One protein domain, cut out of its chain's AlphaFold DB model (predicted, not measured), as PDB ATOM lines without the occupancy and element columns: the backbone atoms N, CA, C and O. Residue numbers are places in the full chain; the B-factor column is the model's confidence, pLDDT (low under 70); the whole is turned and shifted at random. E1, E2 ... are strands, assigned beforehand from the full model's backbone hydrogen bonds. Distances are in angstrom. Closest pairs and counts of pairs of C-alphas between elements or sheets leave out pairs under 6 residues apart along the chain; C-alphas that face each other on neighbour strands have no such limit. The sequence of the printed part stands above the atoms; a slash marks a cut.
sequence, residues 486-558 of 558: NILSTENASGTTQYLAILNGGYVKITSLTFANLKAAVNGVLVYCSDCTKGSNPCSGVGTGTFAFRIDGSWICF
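Overview. This is residues 486 to 558 of the 558 residues of an uncharacterized protein of Acidobacteria bacterium (UniProt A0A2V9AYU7). The model shows two small lobes joined by a strand-like connection: a thin three-stranded ribbon, E1, E2 and E3, and a fuller lobe in which the three-stranded sheet E4, E5 and E6 is accompanied by the long loops of residues 514 to 525 and 530 to 545. The ribbon is loosely formed between E1 and E2. The printed part has 73 residues, no named helix and six named strands, in chain order E1 to E6; each sheet is antiparallel, in the orders E1, E2, E3 and E4, E5, E6. The class is all strand, though under half of the residues, 31 of 73, are in named strands. The whole is only just compact, close to loose, with a radius of gyration of the C-alphas of 13.1 A and spans of 36 by 30 by 18 A.

Along the chain. E1, residues 486 to 491, begins with C-alpha 486 at (244.342, 301.713, 246.111) and is 15.6 A long. E2, residues 497 to 503, is 17.1 A long. E3, residues 507 to 510, is 9.6 A long and ends with C-alpha 510 at (257.190, 297.895, 240.569). E4 is residues 526 to 529, 9.4 A, and E5 is residues 546 to 551, 15.9 A. E6, residues 554 to 557, is 10.0 A long and ends with C-alpha 557 at (269.709, 291.300, 233.908).

Arrangement. E1, E2 and E3 form a meander, each strand the antiparallel neighbour of the one before; E4, E5 and E6 form another. In the hairpin of E1 and E2, at 166 degrees, C-alphas 491 and 497 face each other at 5.1 A, but no backbone N and O across the pair are within hydrogen-bond range. In the hairpin of E2 and E3, at 163 degrees, N 503 and O 507 are 2.9 A apart. Between the sheets, the closest C-alphas of E3 and E4 are those of Ile 510 and Tyr 528, 6.8 A apart. Residues 512 to 513 pair, parallel, with residues 528 to 529 of E4. In the hairpin of E4 and E5, at 139 degrees, N 548 and O 527 are 2.8 A apart. In the hairpin of E5 and E6, at 152 degrees, N 556 and O 549 are 2.8 A apart. E1 and E6 are apart.

Size, cuts and confidence. The two C-alphas farthest apart, those of Asn 504 and Asp 552, are 36.5 A apart. The printed part has no cut and ends at Phe 558, the chain's last residue. The links E3 to E4, 15 residues, and E4 to E5, 16 residues, are long; the others are tight. The mean pLDDT of the printed part is 79.1, and residues 486 to 508 are under 70.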
ATOM      1  N   ASN A 486     244.438 303.017 245.452       50.12
ATOM      2  CA  ASN A 486     244.342 301.713 246.111       50.12
ATOM      3  C   ASN A 486     245.745 301.092 246.190       50.12
ATOM      4  O   ASN A 486     246.298 300.647 245.185       50.12
ATOM      5  N   ILE A 487     246.334 301.089 247.384       54.03
ATOM      6  CA  ILE A 487     247.660 300.516 247.636       54.03
ATOM      7  C   ILE A 487     247.467 299.129 248.253       54.03
ATOM      8  O   ILE A 487     246.909 299.011 249.343       54.03
ATOM      9  N   LEU A 488     247.936 298.084 247.567       56.91
ATOM     10  CA  LEU A 488     248.051 296.744 248.139       56.91
ATOM     11  C   LEU A 488     249.475 296.595 248.692       56.91
ATOM     12  O   LEU A 488     250.404 296.253 247.965       56.91
ATOM     13  N   SER A 489     249.666 296.926 249.967       54.62
ATOM     14  CA  SER A 489     250.944 296.725 250.656       54.62
ATOM     15  C   SER A 489     250.895 295.452 251.489       54.62
ATOM     16  O   SER A 489     249.995 295.295 252.315       54.62
ATOM     17  N   THR A 490     251.882 294.575 251.324       52.88
ATOM     18  CA  THR A 490     252.164 293.514 252.292       52.88
ATOM     19  C   THR A 490     253.404 293.914 253.087       52.88
ATOM     20  O   THR A 490     254.482 294.140 252.535       52.88
ATOM     21  N   GLU A 491     253.248 294.064 254.400       47.88
ATOM     22  CA  GLU A 491     254.388 294.164 255.308       47.88
ATOM     23  C   GLU A 491     254.790 292.750 255.708       47.88
ATOM     24  O   GLU A 491     253.988 291.992 256.254       47.88
ATOM     25  N   ASN A 492     256.032 292.371 255.409       49.09
ATOM     26  CA  ASN A 492     256.598 291.168 256.003       49.09
ATOM     27  C   ASN A 492     257.070 291.493 257.432       49.09
ATOM     28  O   ASN A 492     257.389 292.647 257.729       49.09
ATOM     29  N   ALA A 493     257.157 290.488 258.307       44.88
ATOM     30  CA  ALA A 493     257.416 290.618 259.750       44.88
ATOM     31  C   ALA A 493     258.723 291.359 260.133       44.88
ATOM     32  O   ALA A 493     258.960 291.633 261.305       44.88
ATOM     33  N   SER A 494     259.566 291.706 259.158       48.88
ATOM     34  CA  SER A 494     260.785 292.505 259.310       48.88
ATOM     35  C   SER A 494     260.603 294.017 259.087       48.88
ATOM     36  O   SER A 494     261.597 294.741 259.042       48.88
ATOM     37  N   GLY A 495     259.375 294.520 258.901       52.34
ATOM     38  CA  GLY A 495     259.095 295.960 258.758       52.34
ATOM     39  C   GLY A 495     259.589 296.586 257.447       52.34
ATOM     40  O   GLY A 495     259.717 297.803 257.347       52.34
ATOM     41  N   THR A 496     259.895 295.773 256.430       49.31
ATOM     42  CA  THR A 496     260.275 296.270 255.099       49.31
ATOM     43  C   THR A 496     259.051 296.271 254.186       49.31
ATOM     44  O   THR A 496     258.574 295.209 253.784       49.31
ATOM     45  N   THR A 497     258.531 297.454 253.861       52.06
ATOM     46  CA  THR A 497     257.358 297.618 252.994       52.06
ATOM     47  C   THR A 497     257.729 297.316 251.538       52.06
ATOM     48  O   THR A 497     258.583 297.992 250.962       52.06
ATOM     49  N   GLN A 498     257.105 296.307 250.922       56.72
ATOM     50  CA  GLN A 498     257.214 296.076 249.477       56.72
ATOM     51  C   GLN A 498     255.998 296.698 248.786       56.72
ATOM     52  O   GLN A 498     254.858 296.336 249.075       56.72
ATOM     53  N   TYR A 499     256.232 297.665 247.895       54.91
ATOM     54  CA  TYR A 499     255.157 298.384 247.214       54.91
ATOM     55  C   TYR A 499     254.913 297.780 245.829       54.91
ATOM     56  O   TYR A 499     255.712 297.982 244.910       54.91
ATOM     57  N   LEU A 500     253.786 297.079 245.680       61.44
ATOM     58  CA  LEU A 500     253.099 296.935 244.402       61.44
ATOM     59  C   LEU A 500     251.937 297.935 244.409       61.44
ATOM     60  O   LEU A 500     250.919 297.714 245.060       61.44
ATOM     61  N   ALA A 501     252.105 299.073 243.737       56.84
ATOM     62  CA  ALA A 501     251.048 300.077 243.646       56.84
ATOM     63  C   ALA A 501     250.361 299.988 242.280       56.84
ATOM     64  O   ALA A 501     251.032 300.056 241.248       56.84
ATOM     65  N   ILE A 502     249.031 299.874 242.276       60.19
ATOM     66  CA  ILE A 502     248.215 300.086 241.078       60.19
ATOM     67  C   ILE A 502     247.808 301.557 241.092       60.19
ATOM     68  O   ILE A 502     247.083 302.006 241.978       60.19
ATOM     69  N   LEU A 503     248.339 302.327 240.145       58.03
ATOM     70  CA  LEU A 503     248.076 303.760 240.044       58.03
ATOM     71  C   LEU A 503     246.794 304.014 239.245       58.03
ATOM     72  O   LEU A 503     246.426 303.233 238.360       58.03
ATOM     73  N   ASN A 504     246.130 305.133 239.538       47.50
ATOM     74  CA  ASN A 504     244.949 305.574 238.803       47.50
ATOM     75  C   ASN A 504     245.308 305.755 237.313       47.50
ATOM     76  O   ASN A 504     246.150 306.584 236.972       47.50
ATOM     77  N   GLY A 505     244.741 304.908 236.449       57.81
ATOM     78  CA  GLY A 505     245.141 304.749 235.042       57.81
ATOM     79  C   GLY A 505     245.516 303.317 234.629       57.81
ATOM     80  O   GLY A 505     245.756 303.078 233.453       57.81
ATOM     81  N   GLY A 506     245.543 302.356 235.564       58.03
ATOM     82  CA  GLY A 506     245.770 300.931 235.264       58.03
ATOM     83  C   GLY A 506     247.244 300.513 235.194       58.03
ATOM     84  O   GLY A 506     247.551 299.395 234.788       58.03
ATOM     85  N   TYR A 507     248.164 301.388 235.606       61.91
ATOM     86  CA  TYR A 507     249.599 301.103 235.612       61.91
ATOM     87  C   TYR A 507     250.025 300.393 236.898       61.91
ATOM     88  O   TYR A 507     249.660 300.808 238.000       61.91
ATOM     89  N   VAL A 508     250.863 299.364 236.760       69.31
ATOM     90  CA  VAL A 508     251.507 298.667 237.879       69.31
ATOM     91  C   VAL A 508     252.893 299.266 238.105       69.31
ATOM     92  O   VAL A 508     253.766 299.164 237.245       69.31
ATOM     93  N   LYS A 509     253.114 299.891 239.266       70.75
ATOM     94  CA  LYS A 509     254.432 300.395 239.665       70.75
ATOM     95  C   LYS A 509     255.167 299.326 240.472       70.75
ATOM     96  O   LYS A 509     254.763 299.001 241.587       70.75
ATOM     97  N   ILE A 510     256.257 298.814 239.905       77.88
ATOM     98  CA  ILE A 510     257.190 297.895 240.569       77.88
ATOM     99  C   ILE A 510     258.270 298.733 241.267       77.88
ATOM    100  O   ILE A 510     258.740 299.733 240.719       77.88
ATOM    101  N   THR A 511     258.648 298.355 242.489       74.44
ATOM    102  CA  THR A 511     259.708 299.047 243.238       74.44
ATOM    103  C   THR A 511     261.035 298.963 242.475       74.44
ATOM    104  O   THR A 511     261.439 297.884 242.041       74.44
ATOM    105  N   SER A 512     261.705 300.108 242.313       83.75
ATOM    106  CA  SER A 512     263.008 300.198 241.656       83.75
ATOM    107  C   SER A 512     264.140 300.183 242.683       83.75
ATOM    108  O   SER A 512     264.063 300.894 243.686       83.75
ATOM    109  N   LEU A 513     265.174 299.376 242.443       89.75
ATOM    110  CA  LEU A 513     266.373 299.273 243.282       89.75
ATOM    111  C   LEU A 513     267.620 299.621 242.469       89.75
ATOM    112  O   LEU A 513     267.642 299.396 241.269       89.75
ATOM    113  N   THR A 514     268.683 300.105 243.103       93.25
ATOM    114  CA  THR A 514     269.998 300.173 242.445       93.25
ATOM    115  C   THR A 514     270.724 298.829 242.546       93.25
ATOM    116  O   THR A 514     270.419 298.024 243.428       93.25
ATOM    117  N   PHE A 515     271.723 298.592 241.699       93.44
ATOM    118  CA  PHE A 515     272.539 297.383 241.672       93.44
ATOM    119  C   PHE A 515     273.165 297.102 243.041       93.44
ATOM    120  O   PHE A 515     273.098 295.982 243.539       93.44
ATOM    121  N   ALA A 516     273.676 298.143 243.707       92.00
ATOM    122  CA  ALA A 516     274.237 298.045 245.057       92.00
ATOM    123  C   ALA A 516     273.212 297.592 246.117       92.00
ATOM    124  O   ALA A 516     273.585 297.039 247.149       92.00
ATOM    125  N   ASN A 517     271.920 297.811 245.860       91.81
ATOM    126  CA  ASN A 517     270.822 297.430 246.740       91.81
ATOM    127  C   ASN A 517     270.145 296.113 246.332       91.81
ATOM    128  O   ASN A 517     269.193 295.693 246.996       91.81
ATOM    129  N   LEU A 518     270.639 295.426 245.295       88.88
ATOM    130  CA  LEU A 518     270.231 294.061 244.978       88.88
ATOM    131  C   LEU A 518     270.800 293.093 246.026       88.88
ATOM    132  O   LEU A 518     271.816 292.428 245.825       88.88
ATOM    133  N   LYS A 519     270.136 293.024 247.183       83.50
ATOM    134  CA  LYS A 519     270.498 292.125 248.288       83.50
ATOM    135  C   LYS A 519     270.357 290.653 247.879       83.50
ATOM    136  O   LYS A 519     269.755 290.323 246.854       83.50
ATOM    137  N   ALA A 520     270.890 289.753 248.705       81.06
ATOM    138  CA  ALA A 520     270.669 288.316 248.571       81.06
ATOM    139  C   ALA A 520     269.177 287.992 248.775       81.06
ATOM    140  O   ALA A 520     268.708 287.818 249.896       81.06
ATOM    141  N   ALA A 521     268.426 287.968 247.677       82.75
ATOM    142  CA  ALA A 521     267.045 287.514 247.635       82.75
ATOM    143  C   ALA A 521     266.984 286.001 247.369       82.75
ATOM    144  O   ALA A 521     267.948 285.409 246.870       82.75
ATOM    145  N   VAL A 522     265.843 285.386 247.683       80.19
ATOM    146  CA  VAL A 522     265.541 284.005 247.279       80.19
ATOM    147  C   VAL A 522     265.430 283.905 245.750       80.19
ATOM    148  O   VAL A 522     265.086 284.884 245.084       80.19
ATOM    149  N   ASN A 523     265.735 282.737 245.181       85.94
ATOM    150  CA  ASN A 523     265.551 282.493 243.745       85.94
ATOM    151  C   ASN A 523     264.072 282.680 243.352       85.94
ATOM    152  O   ASN A 523     263.179 282.341 244.126       85.94
ATOM    153  N   GLY A 524     263.817 283.206 242.151       83.06
ATOM    154  CA  GLY A 524     262.474 283.501 241.639       83.06
ATOM    155  C   GLY A 524     262.028 284.962 241.784       83.06
ATOM    156  O   GLY A 524     260.955 285.320 241.308       83.06
ATOM    157  N   VAL A 525     262.830 285.821 242.421       83.50
ATOM    158  CA  VAL A 525     262.489 287.238 242.616       83.50
ATOM    159  C   VAL A 525     262.806 288.055 241.362       83.50
ATOM    160  O   VAL A 525     263.929 288.010 240.863       83.50
ATOM    161  N   LEU A 526     261.826 288.839 240.897       88.69
ATOM    162  CA  LEU A 526     261.955 289.813 239.809       88.69
ATOM    163  C   LEU A 526     261.862 291.238 240.366       88.69
ATOM    164  O   LEU A 526     260.891 291.579 241.042       88.69
ATOM    165  N   VAL A 527     262.842 292.083 240.051       88.94
ATOM    166  CA  VAL A 527     262.851 293.506 240.424       88.94
ATOM    167  C   VAL A 527     263.282 294.365 239.243       88.94
ATOM    168  O   VAL A 527     263.999 293.904 238.356       88.94
ATOM    169  N   TYR A 528     262.868 295.631 239.229       92.94
ATOM    170  CA  TYR A 528     263.436 296.597 238.295       92.94
ATOM    171  C   TYR A 528     264.683 297.230 238.922       92.94
ATOM    172  O   TYR A 528     264.593 297.893 239.957       92.94
ATOM    173  N   CYS A 529     265.849 297.021 238.315       93.50
ATOM    174  CA  CYS A 529     267.094 297.627 238.761       93.50
ATOM    175  C   CYS A 529     267.346 298.917 237.969       93.50
ATOM    176  O   CYS A 529     267.519 298.834 236.758       93.50
ATOM    177  N   SER A 530     267.363 300.091 238.606       94.81
ATOM    178  CA  SER A 530     267.420 301.404 237.933       94.81
ATOM    179  C   SER A 530     268.735 301.706 237.222       94.81
ATOM    180  O   SER A 530     268.762 302.563 236.349       94.81
ATOM    181  N   ASP A 531     269.825 301.051 237.610       95.06
ATOM    182  CA  ASP A 531     271.184 301.317 237.121       95.06
ATOM    183  C   ASP A 531     271.912 300.031 236.694       95.06
ATOM    184  O   ASP A 531     273.135 300.015 236.555       95.06
ATOM    185  N   CYS A 532     271.175 298.939 236.478       96.75
ATOM    186  CA  CYS A 532     271.758 297.705 235.969       96.75
ATOM    187  C   CYS A 532     271.930 297.742 234.447       96.75
ATOM    188  O   CYS A 532     271.093 298.278 233.714       96.75
ATOM    189  N   THR A 533     273.004 297.118 233.965       96.31
ATOM    190  CA  THR A 533     273.307 296.961 232.538       96.31
ATOM    191  C   THR A 533     272.445 295.853 231.929       96.31
ATOM    192  O   THR A 533     272.511 294.701 232.362       96.31
ATOM    193  N   LYS A 534     271.645 296.174 230.908       96.00
ATOM    194  CA  LYS A 534     270.794 295.207 230.192       96.00
ATOM    195  C   LYS A 534     271.620 294.089 229.540       96.00
ATOM    196  O   LYS A 534     272.593 294.373 228.849       96.00
ATOM    197  N   GLY A 535     271.217 292.834 229.737       93.31
ATOM    198  CA  GLY A 535     271.892 291.652 229.186       93.31
ATOM    199  C   GLY A 535     273.076 291.132 230.013       93.31
ATOM    200  O   GLY A 535     273.774 290.233 229.549       93.31
ATOM    201  N   SER A 536     273.334 291.678 231.208       95.50
ATOM    202  CA  SER A 536     274.449 291.232 232.058       95.50
ATOM    203  C   SER A 536     274.101 289.987 232.898       95.50
ATOM    204  O   SER A 536     273.027 289.899 233.496       95.50
ATOM    205  N   ASN A 537     275.020 289.014 232.952       93.19
ATOM    206  CA  ASN A 537     274.922 287.801 233.777       93.19
ATOM    207  C   ASN A 537     276.312 287.397 234.339       93.19
ATOM    208  O   ASN A 537     277.137 286.899 233.571       93.19
ATOM    209  N   PRO A 538     276.590 287.593 235.643       94.25
ATOM    210  CA  PRO A 538     275.710 288.217 236.629       94.25
ATOM    211  C   PRO A 538     275.439 289.693 236.296       94.25
ATOM    212  O   PRO A 538     276.198 290.324 235.559       94.25
ATOM    213  N   CYS A 539     274.348 290.239 236.836       95.25
ATOM    214  CA  CYS A 539     274.017 291.655 236.727       95.25
ATOM    215  C   CYS A 539     275.221 292.526 237.112       95.25
ATOM    216  O   CYS A 539     275.927 292.215 238.073       95.25
ATOM    217  N   SER A 540     275.409 293.648 236.419       94.75
ATOM    218  CA  SER A 540     276.366 294.694 236.792       94.75
ATOM    219  C   SER A 540     275.690 296.065 236.846       94.75
ATOM    220  O   SER A 540     274.779 296.346 236.063       94.75
ATOM    221  N   GLY A 541     276.134 296.924 237.767       90.12
ATOM    222  CA  GLY A 541     275.754 298.345 237.796       90.12
ATOM    223  C   GLY A 541     276.422 299.134 236.662       90.12
ATOM    224  O   GLY A 541     277.315 298.590 236.026       90.12
ATOM    225  N   VAL A 542     276.019 300.398 236.463       87.81
ATOM    226  CA  VAL A 542     276.401 301.377 235.403       87.81
ATOM    227  C   VAL A 542     275.511 301.441 234.150       87.81
ATOM    228  O   VAL A 542     275.803 302.200 233.228       87.81
ATOM    229  N   GLY A 543     274.404 300.699 234.115       91.00
ATOM    230  CA  GLY A 543     273.411 300.794 233.043       91.00
ATOM    231  C   GLY A 543     272.357 301.882 233.270       91.00
ATOM    232  O   GLY A 543     272.370 302.597 234.267       91.00
ATOM    233  N   THR A 544     271.403 301.983 232.344       93.81
ATOM    234  CA  THR A 544     270.245 302.899 232.432       93.81
ATOM    235  C   THR A 544     268.990 302.243 233.016       93.81
ATOM    236  O   THR A 544     267.923 302.854 233.040       93.81
ATOM    237  N   GLY A 545     269.128 300.999 233.480       93.88
ATOM    238  CA  GLY A 545     268.108 300.253 234.194       93.88
ATOM    239  C   GLY A 545     267.435 299.163 233.366       93.88
ATOM    240  O   GLY A 545     267.166 299.316 232.176       93.88
ATOM    241  N   THR A 546     267.171 298.026 234.006       95.00
ATOM    242  CA  THR A 546     266.652 296.810 233.365       95.00
ATOM    243  C   THR A 546     265.992 295.904 234.403       95.00
ATOM    244  O   THR A 546     266.136 296.124 235.610       95.00
ATOM    245  N   PHE A 547     265.262 294.878 233.968       95.06
ATOM    246  CA  PHE A 547     264.744 293.886 234.906       95.06
ATOM    247  C   PHE A 547     265.857 292.938 235.348       95.06
ATOM    248  O   PHE A 547     266.627 292.444 234.528       95.06
ATOM    249  N   ALA A 548     265.932 292.691 236.654       93.88
ATOM    250  CA  ALA A 548     266.853 291.747 237.262       93.88
ATOM    251  C   ALA A 548     266.059 290.593 237.883       93.88
ATOM    252  O   ALA A 548     265.130 290.818 238.663       93.88
ATOM    253  N   PHE A 549     266.440 289.360 237.558       93.50
ATOM    254  CA  PHE A 549     265.835 288.145 238.095       93.50
ATOM    255  C   PHE A 549     266.860 287.311 238.856       93.50
ATOM    256  O   PHE A 549     267.977 287.101 238.379       93.50
ATOM    257  N   ARG A 550     266.497 286.848 240.055       92.88
ATOM    258  CA  ARG A 550     267.377 286.037 240.903       92.88
ATOM    259  C   ARG A 550     267.215 284.557 240.573       92.88
ATOM    260  O   ARG A 550     266.138 284.003 240.783       92.88
ATOM    261  N   ILE A 551     268.284 283.901 240.140       93.00
ATOM    262  CA  ILE A 551     268.321 282.449 239.925       93.00
ATOM    263  C   ILE A 551     269.700 281.904 240.302       93.00
ATOM    264  O   ILE A 551     270.707 282.587 240.135       93.00
ATOM    265  N   ASP A 552     269.735 280.708 240.889       91.31
ATOM    266  CA  ASP A 552     270.950 280.026 241.352       91.31
ATOM    267  C   ASP A 552     271.907 280.911 242.169       91.31
ATOM    268  O   ASP A 552     273.128 280.837 242.057       91.31
ATOM    269  N   GLY A 553     271.346 281.789 243.010       90.19
ATOM    270  CA  GLY A 553     272.141 282.674 243.862       90.19
ATOM    271  C   GLY A 553     272.859 283.808 243.117       90.19
ATOM    272  O   GLY A 553     273.698 284.480 243.721       90.19
ATOM    273  N   SER A 554     272.503 284.087 241.860       93.56
ATOM    274  CA  SER A 554     272.998 285.222 241.070       93.56
ATOM    275  C   SER A 554     271.848 286.029 240.463       93.56
ATOM    276  O   SER A 554     270.747 285.527 240.255       93.56
ATOM    277  N   TRP A 555     272.069 287.325 240.241       95.56
ATOM    278  CA  TRP A 555     271.108 288.173 239.527       95.56
ATOM    279  C   TRP A 555     271.420 288.135 238.032       95.56
ATOM    280  O   TRP A 555     272.582 288.285 237.667       95.56
ATOM    281  N   ILE A 556     270.406 287.967 237.187       96.25
ATOM    282  CA  ILE A 556     270.509 288.025 235.722       96.25
ATOM    283  C   ILE A 556     269.686 289.210 235.223       96.25
ATOM    284  O   ILE A 556     268.522 289.346 235.597       96.25
ATOM    285  N   CYS A 557     270.289 290.051 234.386       96.44
ATOM    286  CA  CYS A 557     269.709 291.300 233.908       96.44
ATOM    287  C   CYS A 557     269.337 291.188 232.430       96.44
ATOM    288  O   CYS A 557     270.201 290.876 231.612       96.44
ATOM    289  N   PHE A 558     268.083 291.468 232.067       91.00
ATOM    290  CA  PHE A 558     267.570 291.312 230.695       91.00
ATOM    291  C   PHE A 558     266.698 292.471 230.227       91.00
ATOM    292  O   PHE A 558     266.164 293.218 231.085       91.00
TER     293      PHE A 558